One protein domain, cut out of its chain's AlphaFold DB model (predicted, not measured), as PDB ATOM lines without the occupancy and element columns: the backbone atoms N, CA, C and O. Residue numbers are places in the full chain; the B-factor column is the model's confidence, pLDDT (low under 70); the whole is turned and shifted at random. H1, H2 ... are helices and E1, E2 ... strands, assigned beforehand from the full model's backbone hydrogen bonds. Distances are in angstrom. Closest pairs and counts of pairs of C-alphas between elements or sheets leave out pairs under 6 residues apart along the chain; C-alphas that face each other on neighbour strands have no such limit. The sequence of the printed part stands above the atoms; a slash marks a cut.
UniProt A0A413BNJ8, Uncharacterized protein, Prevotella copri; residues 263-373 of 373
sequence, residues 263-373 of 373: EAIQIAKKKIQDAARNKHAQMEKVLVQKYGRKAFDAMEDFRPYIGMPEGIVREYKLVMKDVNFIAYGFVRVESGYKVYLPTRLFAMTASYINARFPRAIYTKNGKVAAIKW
ATOM      1  N   GLU A 263       1.298   0.046 -67.185       73.88
ATOM      2  CA  GLU A 263       1.113   1.488 -67.372       73.88
ATOM      3  C   GLU A 263       0.012   2.042 -66.460       73.88
ATOM      4  O   GLU A 263       0.248   3.011 -65.737       73.88
ATOM      5  N   ALA A 264      -1.152   1.391 -66.390       66.06
ATOM      6  CA  ALA A 264      -2.246   1.787 -65.503       66.06
ATOM      7  C   ALA A 264      -1.823   1.779 -64.022       66.06
ATOM      8  O   ALA A 264      -2.110   2.723 -63.280       66.06
ATOM      9  N   ILE A 265      -1.068   0.760 -63.592       70.25
ATOM     10  CA  ILE A 265      -0.499   0.693 -62.237       70.25
ATOM     11  C   ILE A 265       0.480   1.850 -61.999       70.25
ATOM     12  O   ILE A 265       0.471   2.450 -60.920       70.25
ATOM     13  N   GLN A 266       1.328   2.181 -62.975       73.69
ATOM     14  CA  GLN A 266       2.247   3.315 -62.863       73.69
ATOM     15  C   GLN A 266       1.502   4.652 -62.784       73.69
ATOM     16  O   GLN A 266       1.813   5.467 -61.913       73.69
ATOM     17  N   ILE A 267       0.482   4.859 -63.619       73.56
ATOM     18  CA  ILE A 267      -0.365   6.059 -63.602       73.56
ATOM     19  C   ILE A 267      -1.065   6.194 -62.248       73.56
ATOM     20  O   ILE A 267      -1.048   7.273 -61.655       73.56
ATOM     21  N   ALA A 268      -1.634   5.109 -61.716       68.56
ATOM     22  CA  ALA A 268      -2.273   5.110 -60.404       68.56
ATOM     23  C   ALA A 268      -1.274   5.457 -59.287       68.56
ATOM     24  O   ALA A 268      -1.554   6.320 -58.454       68.56
ATOM     25  N   LYS A 269      -0.077   4.852 -59.297       76.50
ATOM     26  CA  LYS A 269       1.000   5.185 -58.348       76.50
ATOM     27  C   LYS A 269       1.380   6.664 -58.423       76.50
ATOM     28  O   LYS A 269       1.489   7.303 -57.377       76.50
ATOM     29  N   LYS A 270       1.526   7.211 -59.633       77.12
ATOM     30  CA  LYS A 270       1.861   8.620 -59.861       77.12
ATOM     31  C   LYS A 270       0.762   9.557 -59.353       77.12
ATOM     32  O   LYS A 270       1.058  10.443 -58.561       77.12
ATOM     33  N   LYS A 271      -0.511   9.299 -59.690       73.81
ATOM     34  CA  LYS A 271      -1.663  10.074 -59.184       73.81
ATOM     35  C   LYS A 271      -1.697  10.118 -57.654       73.81
ATOM     36  O   LYS A 271      -1.974  11.162 -57.070       73.81
ATOM     37  N   ILE A 272      -1.392   8.997 -57.002       70.88
ATOM     38  CA  ILE A 272      -1.359   8.928 -55.541       70.88
ATOM     39  C   ILE A 272      -0.170   9.719 -54.959       70.88
ATOM     40  O   ILE A 272      -0.342  10.443 -53.976       70.88
ATOM     41  N   GLN A 273       1.021   9.619 -55.557       74.12
ATOM     42  CA  GLN A 273       2.186  10.414 -55.145       74.12
ATOM     43  C   GLN A 273       1.936  11.919 -55.308       74.12
ATOM     44  O   GLN A 273       2.209  12.691 -54.386       74.12
ATOM     45  N   ASP A 274       1.344  12.328 -56.430       77.88
ATOM     46  CA  ASP A 274       0.997  13.724 -56.704       77.88
ATOM     47  C   ASP A 274      -0.046  14.251 -55.704       77.88
ATOM     48  O   ASP A 274       0.073  15.372 -55.209       77.88
ATOM     49  N   ALA A 275      -1.030  13.433 -55.316       77.44
ATOM     50  CA  ALA A 275      -2.015  13.804 -54.300       77.44
ATOM     51  C   ALA A 275      -1.384  14.042 -52.915       77.44
ATOM     52  O   ALA A 275      -1.741  15.008 -52.234       77.44
ATOM     53  N   ALA A 276      -0.435  13.198 -52.496       76.31
ATOM     54  CA  ALA A 276       0.304  13.396 -51.249       76.31
ATOM     55  C   ALA A 276       1.175  14.666 -51.306       76.31
ATOM     56  O   ALA A 276       1.144  15.475 -50.377       76.31
ATOM     57  N   ARG A 277       1.873  14.893 -52.429       79.00
ATOM     58  CA  ARG A 277       2.691  16.094 -52.658       79.00
ATOM     59  C   ARG A 277       1.857  17.376 -52.628       79.00
ATOM     60  O   ARG A 277       2.254  18.347 -51.992       79.00
ATOM     61  N   ASN A 278       0.674  17.368 -53.242       83.94
ATOM     62  CA  ASN A 278      -0.238  18.513 -53.239       83.94
ATOM     63  C   ASN A 278      -0.752  18.842 -51.829       83.94
ATOM     64  O   ASN A 278      -0.816  20.015 -51.459       83.94
ATOM     65  N   LYS A 279      -1.078  17.828 -51.012       84.56
ATOM     66  CA  LYS A 279      -1.480  18.028 -49.607       84.56
ATOM     67  C   LYS A 279      -0.340  18.606 -48.761       84.56
ATOM     68  O   LYS A 279      -0.586  19.505 -47.958       84.56
ATOM     69  N   HIS A 280       0.889  18.116 -48.949       87.94
ATOM     70  CA  HIS A 280       2.073  18.644 -48.262       87.94
ATOM     71  C   HIS A 280       2.332  20.108 -48.646       87.94
ATOM     72  O   HIS A 280       2.393  20.955 -47.761       87.94
ATOM     73  N   ALA A 281       2.309  20.444 -49.940       87.69
ATOM     74  CA  ALA A 281       2.504  21.816 -50.420       87.69
ATOM     75  C   ALA A 281       1.445  22.808 -49.890       87.69
ATOM     76  O   ALA A 281       1.756  23.956 -49.563       87.69
ATOM     77  N   GLN A 282       0.180  22.381 -49.771       88.06
ATOM     78  CA  GLN A 282      -0.875  23.200 -49.161       88.06
ATOM     79  C   GLN A 282      -0.615  23.455 -47.672       88.06
ATOM     80  O   GLN A 282      -0.761  24.588 -47.208       88.06
ATOM     81  N   MET A 283      -0.211  22.421 -46.926       91.44
ATOM     82  CA  MET A 283       0.163  22.554 -45.518       91.44
ATOM     83  C   MET A 283       1.376  23.474 -45.347       91.44
ATOM     84  O   MET A 283       1.325  24.377 -44.513       91.44
ATOM     85  N   GLU A 284       2.428  23.281 -46.148       93.56
ATOM     86  CA  GLU A 284       3.624  24.125 -46.162       93.56
ATOM     87  C   GLU A 284       3.241  25.591 -46.335       93.56
ATOM     88  O   GLU A 284       3.572  26.416 -45.486       93.56
ATOM     89  N   LYS A 285       2.466  25.916 -47.376       93.44
ATOM     90  CA  LYS A 285       2.030  27.292 -47.644       93.44
ATOM     91  C   LYS A 285       1.342  27.923 -46.429       93.44
ATOM     92  O   LYS A 285       1.677  29.045 -46.052       93.44
ATOM     93  N   VAL A 286       0.408  27.205 -45.799       94.31
ATOM     94  CA  VAL A 286      -0.351  27.703 -44.639       94.31
ATOM     95  C   VAL A 286       0.546  27.889 -43.413       94.31
ATOM     96  O   VAL A 286       0.472  28.923 -42.747       94.31
ATOM     97  N   LEU A 287       1.394  26.910 -43.092       95.62
ATOM     98  CA  LEU A 287       2.232  26.952 -41.892       95.62
ATOM     99  C   LEU A 287       3.393  27.942 -42.031       95.62
ATOM    100  O   LEU A 287       3.682  28.663 -41.076       95.62
ATOM    101  N   VAL A 288       4.006  28.047 -43.213       96.31
ATOM    102  CA  VAL A 288       5.040  29.051 -43.509       96.31
ATOM    103  C   VAL A 288       4.461  30.460 -43.412       96.31
ATOM    104  O   VAL A 288       5.092  31.326 -42.811       96.31
ATOM    105  N   GLN A 289       3.247  30.692 -43.924       95.69
ATOM    106  CA  GLN A 289       2.580  31.992 -43.811       95.69
ATOM    107  C   GLN A 289       2.263  32.363 -42.352       95.69
ATOM    108  O   GLN A 289       2.417  33.520 -41.972       95.69
ATOM    109  N   LYS A 290       1.831  31.399 -41.525       96.88
ATOM    110  CA  LYS A 290       1.470  31.644 -40.116       96.88
ATOM    111  C   LYS A 290       2.671  31.768 -39.174       96.88
ATOM    112  O   LYS A 290       2.616  32.542 -38.223       96.88
ATOM    113  N   TYR A 291       3.713  30.963 -39.381       97.06
ATOM    114  CA  TYR A 291       4.772  30.741 -38.385       97.06
ATOM    115  C   TYR A 291       6.192  30.983 -38.912       97.06
ATOM    116  O   TYR A 291       7.140  30.993 -38.126       97.06
ATOM    117  N   GLY A 292       6.342  31.216 -40.217       95.81
ATOM    118  CA  GLY A 292       7.618  31.465 -40.881       95.81
ATOM    119  C   GLY A 292       8.337  30.194 -41.346       95.81
ATOM    120  O   GLY A 292       8.225  29.126 -40.743       95.81
ATOM    121  N   ARG A 293       9.136  30.343 -42.412       96.00
ATOM    122  CA  ARG A 293       9.913  29.271 -43.066       96.00
ATOM    123  C   ARG A 293      10.797  28.500 -42.079       96.00
ATOM    124  O   ARG A 293      10.682  27.289 -41.982       96.00
ATOM    125  N   LYS A 294      11.561  29.215 -41.246       96.75
ATOM    126  CA  LYS A 294      12.442  28.616 -40.226       96.75
ATOM    127  C   LYS A 294      11.709  27.669 -39.268       96.75
ATOM    128  O   LYS A 294      12.271  26.659 -38.861       96.75
ATOM    129  N   ALA A 295      10.486  28.016 -38.864       96.00
ATOM    130  CA  ALA A 295       9.722  27.188 -37.940       96.00
ATOM    131  C   ALA A 295       9.201  25.922 -38.632       96.00
ATOM    132  O   ALA A 295       9.226  24.853 -38.029       96.00
ATOM    133  N   PHE A 296       8.763  26.046 -39.889       96.00
ATOM    134  CA  PHE A 296       8.317  24.920 -40.709       96.00
ATOM    135  C   PHE A 296       9.451  23.931 -40.987       96.00
ATOM    136  O   PHE A 296       9.304  22.756 -40.663       96.00
ATOM    137  N   ASP A 297      10.596  24.410 -41.477       95.38
ATOM    138  CA  ASP A 297      11.749  23.561 -41.812       95.38
ATOM    139  C   ASP A 297      12.250  22.796 -40.574       95.38
ATOM    140  O   ASP A 297      12.542  21.606 -40.621       95.38
ATOM    141  N   ALA A 298      12.246  23.453 -39.412       95.06
ATOM    142  CA  ALA A 298      12.587  22.817 -38.145       95.06
ATOM    143  C   ALA A 298      11.610  21.694 -37.742       95.06
ATOM    144  O   ALA A 298      12.022  20.744 -37.080       95.06
ATOM    145  N   MET A 299      10.330  21.781 -38.114       94.62
ATOM    146  CA  MET A 299       9.364  20.705 -37.871       94.62
ATOM    147  C   MET A 299       9.466  19.580 -38.908       94.62
ATOM    148  O   MET A 299       9.314  18.427 -38.512       94.62
ATOM    149  N   GLU A 300       9.786  19.884 -40.172       91.62
ATOM    150  CA  GLU A 300      10.118  18.878 -41.201       91.62
ATOM    151  C   GLU A 300      11.321  18.023 -40.781       91.62
ATOM    152  O   GLU A 300      11.297  16.803 -40.923       91.62
ATOM    153  N   ASP A 301      12.329  18.647 -40.166       90.69
ATOM    154  CA  ASP A 301      13.523  17.959 -39.663       90.69
ATOM    155  C   ASP A 301      13.328  17.296 -38.286       90.69
ATOM    156  O   ASP A 301      14.266  16.714 -37.737       90.69
ATOM    157  N   PHE A 302      12.136  17.407 -37.689       92.62
ATOM    158  CA  PHE A 302      11.823  16.978 -36.316       92.62
ATOM    159  C   PHE A 302      12.732  17.600 -35.242       92.62
ATOM    160  O   PHE A 302      12.981  17.014 -34.184       92.62
ATOM    161  N   ARG A 303      13.214  18.820 -35.497       93.56
ATOM    162  CA  ARG A 303      14.127  19.579 -34.639       93.56
ATOM    163  C   ARG A 303      13.535  20.923 -34.220       93.56
ATOM    164  O   ARG A 303      14.019  21.971 -34.653       93.56
ATOM    165  N   PRO A 304      12.526  20.933 -33.331       95.06
ATOM    166  CA  PRO A 304      12.049  22.185 -32.764       95.06
ATOM    167  C   PRO A 304      13.173  22.911 -32.012       95.06
ATOM    168  O   PRO A 304      14.157  22.306 -31.583       95.06
ATOM    169  N   TYR A 305      13.023  24.223 -31.831       96.88
ATOM    170  CA  TYR A 305      14.018  25.073 -31.172       96.88
ATOM    171  C   TYR A 305      13.380  26.001 -30.131       96.88
ATOM    172  O   TYR A 305      12.190  26.313 -30.189       96.88
ATOM    173  N   ILE A 306      14.185  26.470 -29.175       97.12
ATOM    174  CA  ILE A 306      13.735  27.408 -28.137       97.12
ATOM    175  C   ILE A 306      13.318  28.741 -28.768       97.12
ATOM    176  O   ILE A 306      14.051  29.327 -29.559       97.12
ATOM    177  N   GLY A 307      12.130  29.226 -28.415       95.81
ATOM    178  CA  GLY A 307      11.513  30.418 -28.990       95.81
ATOM    179  C   GLY A 307      10.631  30.154 -30.215       95.81
ATOM    180  O   GLY A 307       9.985  31.091 -30.685       95.81
ATOM    181  N   MET A 308      10.556  28.913 -30.718       97.50
ATOM    182  CA  MET A 308       9.629  28.524 -31.790       97.50
ATOM    183  C   MET A 308       8.162  28.754 -31.363       97.50
ATOM    184  O   MET A 308       7.834  28.492 -30.206       97.50
ATOM    185  N   PRO A 309       7.256  29.215 -32.247       97.44
ATOM    186  CA  PRO A 309       5.836  29.353 -31.917       97.44
ATOM    187  C   PRO A 309       5.178  28.019 -31.519       97.44
ATOM    188  O   PRO A 309       5.307  27.028 -32.228       97.44
ATOM    189  N   GLU A 310       4.398  27.992 -30.436       96.00
ATOM    190  CA  GLU A 310       3.626  26.806 -30.004       96.00
ATOM    191  C   GLU A 310       2.647  26.323 -31.086       96.00
ATOM    192  O   GLU A 310       2.411  25.125 -31.233       96.00
ATOM    193  N   GLY A 311       2.090  27.258 -31.862       95.38
ATOM    194  CA  GLY A 311       1.086  26.964 -32.883       95.38
ATOM    195  C   GLY A 311       1.549  25.930 -33.910       95.38
ATOM    196  O   GLY A 311       0.792  25.011 -34.210       95.38
ATOM    197  N   ILE A 312       2.799  26.009 -34.382       95.62
ATOM    198  CA  ILE A 312       3.302  25.055 -35.378       95.62
ATOM    199  C   ILE A 312       3.550  23.662 -34.789       95.62
ATOM    200  O   ILE A 312       3.300  22.674 -35.468       95.62
ATOM    201  N   VAL A 313       3.938  23.560 -33.514       95.12
ATOM    202  CA  VAL A 313       4.101  22.267 -32.821       95.12
ATOM    203  C   VAL A 313       2.770  21.510 -32.767       95.12
ATOM    204  O   VAL A 313       2.739  20.291 -32.915       95.12
ATOM    205  N   ARG A 314       1.665  22.244 -32.595       92.75
ATOM    206  CA  ARG A 314       0.302  21.700 -32.557       92.75
ATOM    207  C   ARG A 314      -0.269  21.410 -33.948       92.75
ATOM    208  O   ARG A 314      -1.024  20.455 -34.106       92.75
ATOM    209  N   GLU A 315       0.001  22.277 -34.921       93.62
ATOM    210  CA  GLU A 315      -0.656  22.246 -36.238       93.62
ATOM    211  C   GLU A 315       0.111  21.442 -37.292       93.62
ATOM    212  O   GLU A 315      -0.504  21.006 -38.267       93.62
ATOM    213  N   TYR A 316       1.415  21.212 -37.106       93.88
ATOM    214  CA  TYR A 316       2.221  20.436 -38.041       93.88
ATOM    215  C   TYR A 316       1.766  18.972 -38.094       93.88
ATOM    216  O   TYR A 316       1.640  18.284 -37.072       93.88
ATOM    217  N   LYS A 317       1.531  18.493 -39.316       91.69
ATOM    218  CA  LYS A 317       1.112  17.124 -39.602       91.69
ATOM    219  C   LYS A 317       2.129  16.467 -40.520       91.69
ATOM    220  O   LYS A 317       2.547  17.068 -41.499       91.69
ATOM    221  N   LEU A 318       2.452  15.206 -40.264       87.62
ATOM    222  CA  LEU A 318       3.132  14.399 -41.268       87.62
ATOM    223  C   LEU A 318       2.096  13.999 -42.316       87.62
ATOM    224  O   LEU A 318       1.049  13.442 -41.975       87.62
ATOM    225  N   VAL A 319       2.379  14.322 -43.577       83.50
ATOM    226  CA  VAL A 319       1.533  13.977 -44.722       83.50
ATOM    227  C   VAL A 319       2.081  12.708 -45.358       83.50
ATOM    228  O   VAL A 319       3.160  12.719 -45.946       83.50
ATOM    229  N   MET A 320       1.341  11.607 -45.233       73.94
ATOM    230  CA  MET A 320       1.658  10.342 -45.897       73.94
ATOM    231  C   MET A 320       0.567   9.986 -46.909       73.94
ATOM    232  O   MET A 320      -0.480  10.630 -46.979       73.94
ATOM    233  N   LYS A 321       0.825   8.938 -47.697       64.88
ATOM    234  CA  LYS A 321      -0.051   8.439 -48.764       64.88
ATOM    235  C   LYS A 321      -1.526   8.331 -48.341       64.88
ATOM    236  O   LYS A 321      -2.392   8.877 -49.019       64.88
ATOM    237  N   ASP A 322      -1.774   7.692 -47.196       64.38
ATOM    238  CA  ASP A 322      -3.120   7.292 -46.761       64.38
ATOM    239  C   ASP A 322      -3.524   7.880 -45.396       64.38
ATOM    240  O   ASP A 322      -4.689   7.821 -45.010       64.38
ATOM    241  N   VAL A 323      -2.582   8.476 -44.655       72.56
ATOM    242  CA  VAL A 323      -2.821   8.990 -43.298       72.56
ATOM    243  C   VAL A 323      -2.060  10.292 -43.087       72.56
ATOM    244  O   VAL A 323      -0.858  10.366 -43.322       72.56
ATOM    245  N   ASN A 324      -2.761  11.302 -42.572       85.62
ATOM    246  CA  ASN A 324      -2.153  12.531 -42.076       85.62
ATOM    247  C   ASN A 324      -2.344  12.588 -40.567       85.62
ATOM    248  O   ASN A 324      -3.475  12.502 -40.086       85.62
ATOM    249  N   PHE A 325      -1.268  12.774 -39.816       87.06
ATOM    250  CA  PHE A 325      -1.340  12.788 -38.357       87.06
ATOM    251  C   PHE A 325      -0.467  13.883 -37.764       87.06
ATOM    252  O   PHE A 325       0.546  14.278 -38.335       87.06
ATOM    253  N   ILE A 326      -0.882  14.382 -36.604       91.00
ATOM    254  CA  ILE A 326      -0.158  15.419 -35.870       91.00
ATOM    255  C   ILE A 326       1.113  14.807 -35.272       91.00
ATOM    256  O   ILE A 326       1.059  13.721 -34.688       91.00
ATOM    257  N   ALA A 327       2.245  15.504 -35.392       91.50
ATOM    258  CA  ALA A 327       3.516  15.035 -34.838       91.50
ATOM    259  C   ALA A 327       3.498  15.014 -33.298       91.50
ATOM    260  O   ALA A 327       3.839  14.008 -32.678       91.50
ATOM    261  N   TYR A 328       3.024  16.104 -32.685       94.81
ATOM    262  CA  TYR A 328       3.026  16.312 -31.238       94.81
ATOM    263  C   TYR A 328       1.634  16.657 -30.693       94.81
ATOM    264  O   TYR A 328       1.005  17.628 -31.107       94.81
ATOM    265  N   GLY A 329       1.155  15.873 -29.727       93.25
ATOM    266  CA  GLY A 329      -0.130  16.086 -29.058       93.25
ATOM    267  C   GLY A 329       0.033  16.804 -27.722       93.25
ATOM    268  O   GLY A 329       0.956  16.497 -26.968       93.25
ATOM    269  N   PHE A 330      -0.864  17.741 -27.409       95.44
ATOM    270  CA  PHE A 330      -0.943  18.337 -26.071       95.44
ATOM    271  C   PHE A 330      -1.378  17.279 -25.053       95.44
ATOM    272  O   PHE A 330      -2.337  16.550 -25.300       95.44
ATOM    273  N   VAL A 331      -0.691  17.216 -23.912       94.19
ATOM    274  CA  VAL A 331      -0.964  16.210 -22.874       94.19
ATOM    275  C   VAL A 331      -1.406  16.841 -21.564       94.19
ATOM    276  O   VAL A 331      -2.379  16.388 -20.971       94.19
ATOM    277  N   ARG A 332      -0.686  17.857 -21.077       94.75
ATOM    278  CA  ARG A 332      -0.947  18.458 -19.760       94.75
ATOM    279  C   ARG A 332      -0.289  19.825 -19.596       94.75
ATOM    280  O   ARG A 332       0.540  20.223 -20.415       94.75
ATOM    281  N   VAL A 333      -0.616  20.498 -18.494       94.50
ATOM    282  CA  VAL A 333       0.123  21.657 -17.977       94.50
ATOM    283  C   VAL A 333       0.922  21.233 -16.744       94.50
ATOM    284  O   VAL A 333       0.374  20.605 -15.847       94.50
ATOM    285  N   GLU A 334       2.207  21.577 -16.696       91.81
ATOM    286  CA  GLU A 334       3.131  21.241 -15.608       91.81
ATOM    287  C   GLU A 334       3.913  22.500 -15.217       91.81
ATOM    288  O   GLU A 334       4.617  23.078 -16.043       91.81
ATOM    289  N   SER A 335       3.738  22.986 -13.984       90.00
ATOM    290  CA  SER A 335       4.408  24.200 -13.473       90.00
ATOM    291  C   SER A 335       4.264  25.433 -14.385       90.00
ATOM    292  O   SER A 335       5.197  26.218 -14.569       90.00
ATOM    293  N   GLY A 336       3.087  25.593 -15.000       90.31
ATOM    294  CA  GLY A 336       2.782  26.689 -15.928       90.31
ATOM    295  C   GLY A 336       3.311  26.506 -17.359       90.31
ATOM    296  O   GLY A 336       3.167  27.421 -18.168       90.31
ATOM    297  N   TYR A 337       3.895  25.349 -17.690       95.81
ATOM    298  CA  TYR A 337       4.285  24.972 -19.051       95.81
ATOM    299  C   TYR A 337       3.258  24.020 -19.657       95.81
ATOM    300  O   TYR A 337       2.859  23.055 -19.010       95.81
ATOM    301  N   LYS A 338       2.865  24.227 -20.914       97.44
ATOM    302  CA  LYS A 338       2.121  23.208 -21.667       97.44
ATOM    303  C   LYS A 338       3.101  22.168 -22.201       97.44
ATOM    304  O   LYS A 338       4.136  22.528 -22.759       97.44
ATOM    305  N   VAL A 339       2.769  20.893 -22.043       97.12
ATOM    306  CA  VAL A 339       3.621  19.765 -22.434       97.12
ATOM    307  C   VAL A 339       3.019  19.060 -23.642       97.12
ATOM    308  O   VAL A 339       1.872  18.605 -23.597       97.12
ATOM    309  N   TYR A 340       3.820  18.936 -24.698       97.50
ATOM    310  CA  TYR A 340       3.490  18.207 -25.914       97.50
ATOM    311  C   TYR A 340       4.377  16.970 -26.044       97.50
ATOM    312  O   TYR A 340       5.602  17.071 -25.941       97.50
ATOM    313  N   LEU A 341       3.766  15.810 -26.278       96.75
ATOM    314  CA  LEU A 341       4.461  14.531 -26.457       96.75
ATOM    315  C   LEU A 341       4.305  14.032 -27.900       96.75
ATOM    316  O   LEU A 341       3.286  14.334 -28.530       96.75
ATOM    317  N   PRO A 342       5.285  13.279 -28.435       94.88
ATOM    318  CA  PRO A 342       5.163  12.691 -29.761       94.88
ATOM    319  C   PRO A 342       3.955  11.751 -29.798       94.88
ATOM    320  O   PRO A 342       3.745  10.951 -28.880       94.88
ATOM    321  N   THR A 343       3.140  11.837 -30.847       93.81
ATOM    322  CA  THR A 343       2.034  10.890 -31.021       93.81
ATOM    323  C   THR A 343       2.580   9.492 -31.317       93.81
ATOM    324  O   THR A 343       3.683   9.339 -31.844       93.81
ATOM    325  N   ARG A 344       1.811   8.440 -30.997       90.44
ATOM    326  CA  ARG A 344       2.238   7.047 -31.229       90.44
ATOM    327  C   ARG A 344       2.636   6.805 -32.688       90.44
ATOM    328  O   ARG A 344       3.666   6.191 -32.942       90.44
ATOM    329  N   LEU A 345       1.831   7.309 -33.624       88.62
ATOM    330  CA  LEU A 345       2.077   7.143 -35.054       88.62
ATOM    331  C   LEU A 345       3.335   7.905 -35.496       88.62
ATOM    332  O   LEU A 345       4.146   7.353 -36.230       88.62
ATOM    333  N   PHE A 346       3.563   9.111 -34.965       91.75
ATOM    334  CA  PHE A 346       4.794   9.862 -35.211       91.75
ATOM    335  C   PHE A 346       6.042   9.147 -34.690       91.75
ATOM    336  O   PHE A 346       6.994   8.967 -35.444       91.75
ATOM    337  N   ALA A 347       6.024   8.683 -33.439       90.12
ATOM    338  CA  ALA A 347       7.158   7.984 -32.842       90.12
ATOM    339  C   ALA A 347       7.517   6.700 -33.609       90.12
ATOM    340  O   ALA A 347       8.698   6.411 -33.800       90.12
ATOM    341  N   MET A 348       6.516   5.952 -34.089       87.62
ATOM    342  CA  MET A 348       6.735   4.768 -34.927       87.62
ATOM    343  C   MET A 348       7.371   5.130 -36.274       87.62
ATOM    344  O   MET A 348       8.386   4.539 -36.642       87.62
ATOM    345  N   THR A 349       6.820   6.120 -36.983       86.69
ATOM    346  CA  THR A 349       7.340   6.552 -38.290       86.69
ATOM    347  C   THR A 349       8.757   7.108 -38.179       86.69
ATOM    348  O   THR A 349       9.627   6.710 -38.948       86.69
ATOM    349  N   ALA A 350       9.020   7.971 -37.194       85.69
ATOM    350  CA  ALA A 350      10.342   8.556 -36.977       85.69
ATOM    351  C   ALA A 350      11.390   7.495 -36.594       85.69
ATOM    352  O   ALA A 350      12.532   7.573 -37.044       85.69
ATOM    353  N   SER A 351      10.998   6.467 -35.830       83.38
ATOM    354  CA  SER A 351      11.888   5.348 -35.484       83.38
ATOM    355  C   SER A 351      12.251   4.492 -36.701       83.38
ATOM    356  O   SER A 351      13.397   4.071 -36.821       83.38
ATOM    357  N   TYR A 352      11.313   4.271 -37.629       83.88
ATOM    358  CA  TYR A 352      11.558   3.491 -38.850       83.88
ATOM    359  C   TYR A 352      12.648   4.109 -39.740       83.88
ATOM    360  O   TYR A 352      13.422   3.391 -40.363       83.88
ATOM    361  N   ILE A 353      12.738   5.441 -39.765       83.12
ATOM    362  CA  ILE A 353      13.756   6.189 -40.521       83.12
ATOM    363  C   ILE A 353      14.962   6.608 -39.664       83.12
ATOM    364  O   ILE A 353      15.776   7.415 -40.105       83.12
ATOM    365  N   ASN A 354      15.073   6.084 -38.437       85.06
ATOM    366  CA  ASN A 354      16.126   6.412 -37.470       85.06
ATOM    367  C   ASN A 354      16.309   7.931 -37.243       85.06
ATOM    368  O   ASN A 354      17.424   8.429 -37.063       85.06
ATOM    369  N   ALA A 355      15.212   8.691 -37.284       85.88
ATOM    370  CA  ALA A 355      15.245  10.128 -37.069       85.88
ATOM    371  C   ALA A 355      15.318  10.454 -35.572       85.88
ATOM    372  O   ALA A 355      14.625   9.862 -34.745       85.88
ATOM    373  N   ARG A 356      16.135  11.449 -35.216       90.44
ATOM    374  CA  ARG A 356      16.199  11.989 -33.853       90.44
ATOM    375  C   ARG A 356      15.065  12.996 -33.650       90.44
ATOM    376  O   ARG A 356      15.044  14.010 -34.335       90.44
ATOM    377  N   PHE A 357      14.196  12.759 -32.669       93.38
ATOM    378  CA  PHE A 357      13.074  13.640 -32.331       93.38
ATOM    379  C   PHE A 357      12.947  13.830 -30.809       93.38
ATOM    380  O   PHE A 357      13.326  12.936 -30.052       93.38
ATOM    381  N   PRO A 358      12.411  14.966 -30.328       95.12
ATOM    382  CA  PRO A 358      12.181  15.179 -28.902       95.12
ATOM    383  C   PRO A 358      11.149  14.246 -28.266       95.12
ATOM    384  O   PRO A 358      10.043  14.078 -28.787       95.12
ATOM    385  N   ARG A 359      11.460  13.755 -27.062       94.94
ATOM    386  CA  ARG A 359      10.527  13.052 -26.164       94.94
ATOM    387  C   ARG A 359       9.464  13.966 -25.560       94.94
ATOM    388  O   ARG A 359       8.377  13.488 -25.251       94.94
ATOM    389  N   ALA A 360       9.764  15.250 -25.366       96.19
ATOM    390  CA  ALA A 360       8.784  16.240 -24.922       96.19
ATOM    391  C   ALA A 360       9.158  17.659 -25.366       96.19
ATOM    392  O   ALA A 360      10.331  18.041 -25.356       96.19
ATOM    393  N   ILE A 361       8.143  18.457 -25.695       97.56
ATOM    394  CA  ILE A 361       8.270  19.885 -26.000       97.56
ATOM    395  C   ILE A 361       7.457  20.661 -24.966       97.56
ATOM    396  O   ILE A 361       6.270  20.394 -24.774       97.56
ATOM    397  N   TYR A 362       8.093  21.623 -24.307       97.81
ATOM    398  CA  TYR A 362       7.479  22.461 -23.284       97.81
ATOM    399  C   TYR A 362       7.283  23.866 -23.838       97.81
ATOM    400  O   TYR A 362       8.242  24.481 -24.312       97.81
ATOM    401  N   THR A 363       6.067  24.399 -23.751       97.44
ATOM    402  CA  THR A 363       5.753  25.759 -24.204       97.44
ATOM    403  C   THR A 363       5.267  26.638 -23.057       97.44
ATOM    404  O   THR A 363       4.627  26.173 -22.113       97.44
ATOM    405  N   LYS A 364       5.597  27.929 -23.125       96.31
ATOM    406  CA  LYS A 364       5.153  28.970 -22.195       96.31
ATOM    407  C   LYS A 364       4.955  30.267 -22.969       96.31
ATOM    408  O   LYS A 364       5.748  30.586 -23.852       96.31
ATOM    409  N   ASN A 365       3.883  31.000 -22.668       94.62
ATOM    410  CA  ASN A 365       3.527  32.252 -23.352       94.62
ATOM    411  C   ASN A 365       3.498  32.116 -24.893       94.62
ATOM    412  O   ASN A 365       3.965  32.994 -25.615       94.62
ATOM    413  N   GLY A 366       2.996  30.981 -25.398       93.69
ATOM    414  CA  GLY A 366       2.854  30.716 -26.833       93.69
ATOM    415  C   GLY A 366       4.153  30.385 -27.577       93.69
ATOM    416  O   GLY A 366       4.139  30.331 -28.807       93.69
ATOM    417  N   LYS A 367       5.268  30.154 -26.872       97.19
ATOM    418  CA  LYS A 367       6.563  29.781 -27.463       97.19
ATOM    419  C   LYS A 367       7.156  28.549 -26.790       97.19
ATOM    420  O   LYS A 367       6.931  28.316 -25.605       97.19
ATOM    421  N   VAL A 368       7.948  27.781 -27.529       97.81
ATOM    422  CA  VAL A 368       8.764  26.686 -26.999       97.81
ATOM    423  C   VAL A 368       9.781  27.260 -26.016       97.81
ATOM    424  O   VAL A 368      10.586  28.116 -26.375       97.81
ATOM    425  N   ALA A 369       9.732  26.797 -24.772       97.06
ATOM    426  CA  ALA A 369      10.561  27.276 -23.671       97.06
ATOM    427  C   ALA A 369      11.606  26.243 -23.228       97.06
ATOM    428  O   ALA A 369      12.673  26.628 -22.760       97.06
ATOM    429  N   ALA A 370      11.328  24.948 -23.402       96.62
ATOM    430  CA  ALA A 370      12.284  23.868 -23.161       96.62
ATOM    431  C   ALA A 370      11.983  22.661 -24.061       96.62
ATOM    432  O   ALA A 370      10.844  22.445 -24.477       96.62
ATOM    433  N   ILE A 371      13.010  21.864 -24.361       97.31
ATOM    434  CA  ILE A 371      12.907  20.663 -25.200       97.31
ATOM    435  C   ILE A 371      13.657  19.535 -24.507       97.31
ATOM    436  O   ILE A 371      14.817  19.696 -24.128       97.31
ATOM    437  N   LYS A 372      13.001  18.386 -24.369       96.12
ATOM    438  CA  LYS A 372      13.608  17.159 -23.861       96.12
ATOM    439  C   LYS A 372      13.786  16.190 -25.021       96.12
ATOM    440  O   LYS A 372      12.793  15.731 -25.584       96.12
ATOM    441  N   TRP A 373      15.042  15.923 -25.365       93.19
ATOM    442  CA  TRP A 373      15.429  14.997 -26.427       93.19
ATOM    443  C   TRP A 373      15.294  13.537 -26.011       93.19
ATOM    444  O   TRP A 373      15.525  13.225 -24.820       93.19
TER     445      TRP A 373
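Overview. This is residues 263 to 373 of the 373 residues of an uncharacterized protein of Prevotella copri (UniProt A0A413BNJ8). What shape do these atoms make? A strongly twisted antiparallel sheet, in the order E3 E4 E5 E6, makes one end with the short helix H3 packed on it, and E2 of the small hairpin E1 E2 runs on into E3. That hairpin stands between H4 and the long helix H1, whose residues 284 to 291 pack on H2 and H3 while residues 263 to 271 stick out. What are the totals? The printed part has 111 residues with four named helices and six strands, a mixed class, in the order H1 H2 H3 E1 E2 E3 E4 H4 E5 E6. It is only just compact, close to loose, with a radius of gyration of the C-alphas of 15.5 A, and spans 58 by 29 by 20 A.

Arrangement. How is the larger sheet joined? E3, residues 328 to 334, E4, residues 337 to 342, E5, residues 360 to 364, and E6, residues 367 to 372, are antiparallel neighbours in that order. N 331 and O 339, N 340 and O 361, and N 362 and O 370 are each 2.9 A apart, within hydrogen-bond range. What is on it? H3, residues 310 to 315, is on it, with the closest C-alphas of H3 and E6, Glu 310 and Lys 367, 4.9 A apart. H4, residues 344 to 352, only grazes it. Where is the small hairpin? E1, residues 317 to 319, and E2, residues 324 to 326, form it, with N 318 and O 325 2.9 A apart. How do the other helices stand? H1, residues 263 to 291, touches H2, residues 293 to 300, with residues 284 to 288 alone, at a steep tilt of 48 degrees, the closest C-alphas, Val 288 and Phe 296, being 6.0 A apart. In H1, H2, H3 and H4 every O i to N i+4 pair is within hydrogen-bond range.

Along the chain. Where does H1 lie? It runs 41.3 A from C-alpha 263 at (1.113, 1.488, -67.372) to C-alpha 291 at (4.772, 30.741, -38.385). How long are the larger strands? From first to last C-alpha E3 measures 16.4 A, E4 16.3 A, E5 13.5 A and E6 14.9 A, with C-alpha 372 at (13.608, 17.159, -23.861).

Size, cuts and confidence. How far does it reach? The two C-alphas farthest apart, Glu 263 and Ser 335, are 58.6 A apart. Is it continuous? The printed part has no cut, and no link is long. Where is confidence low? Residues 264, 268 and 321 to 322 are under 70 in pLDDT.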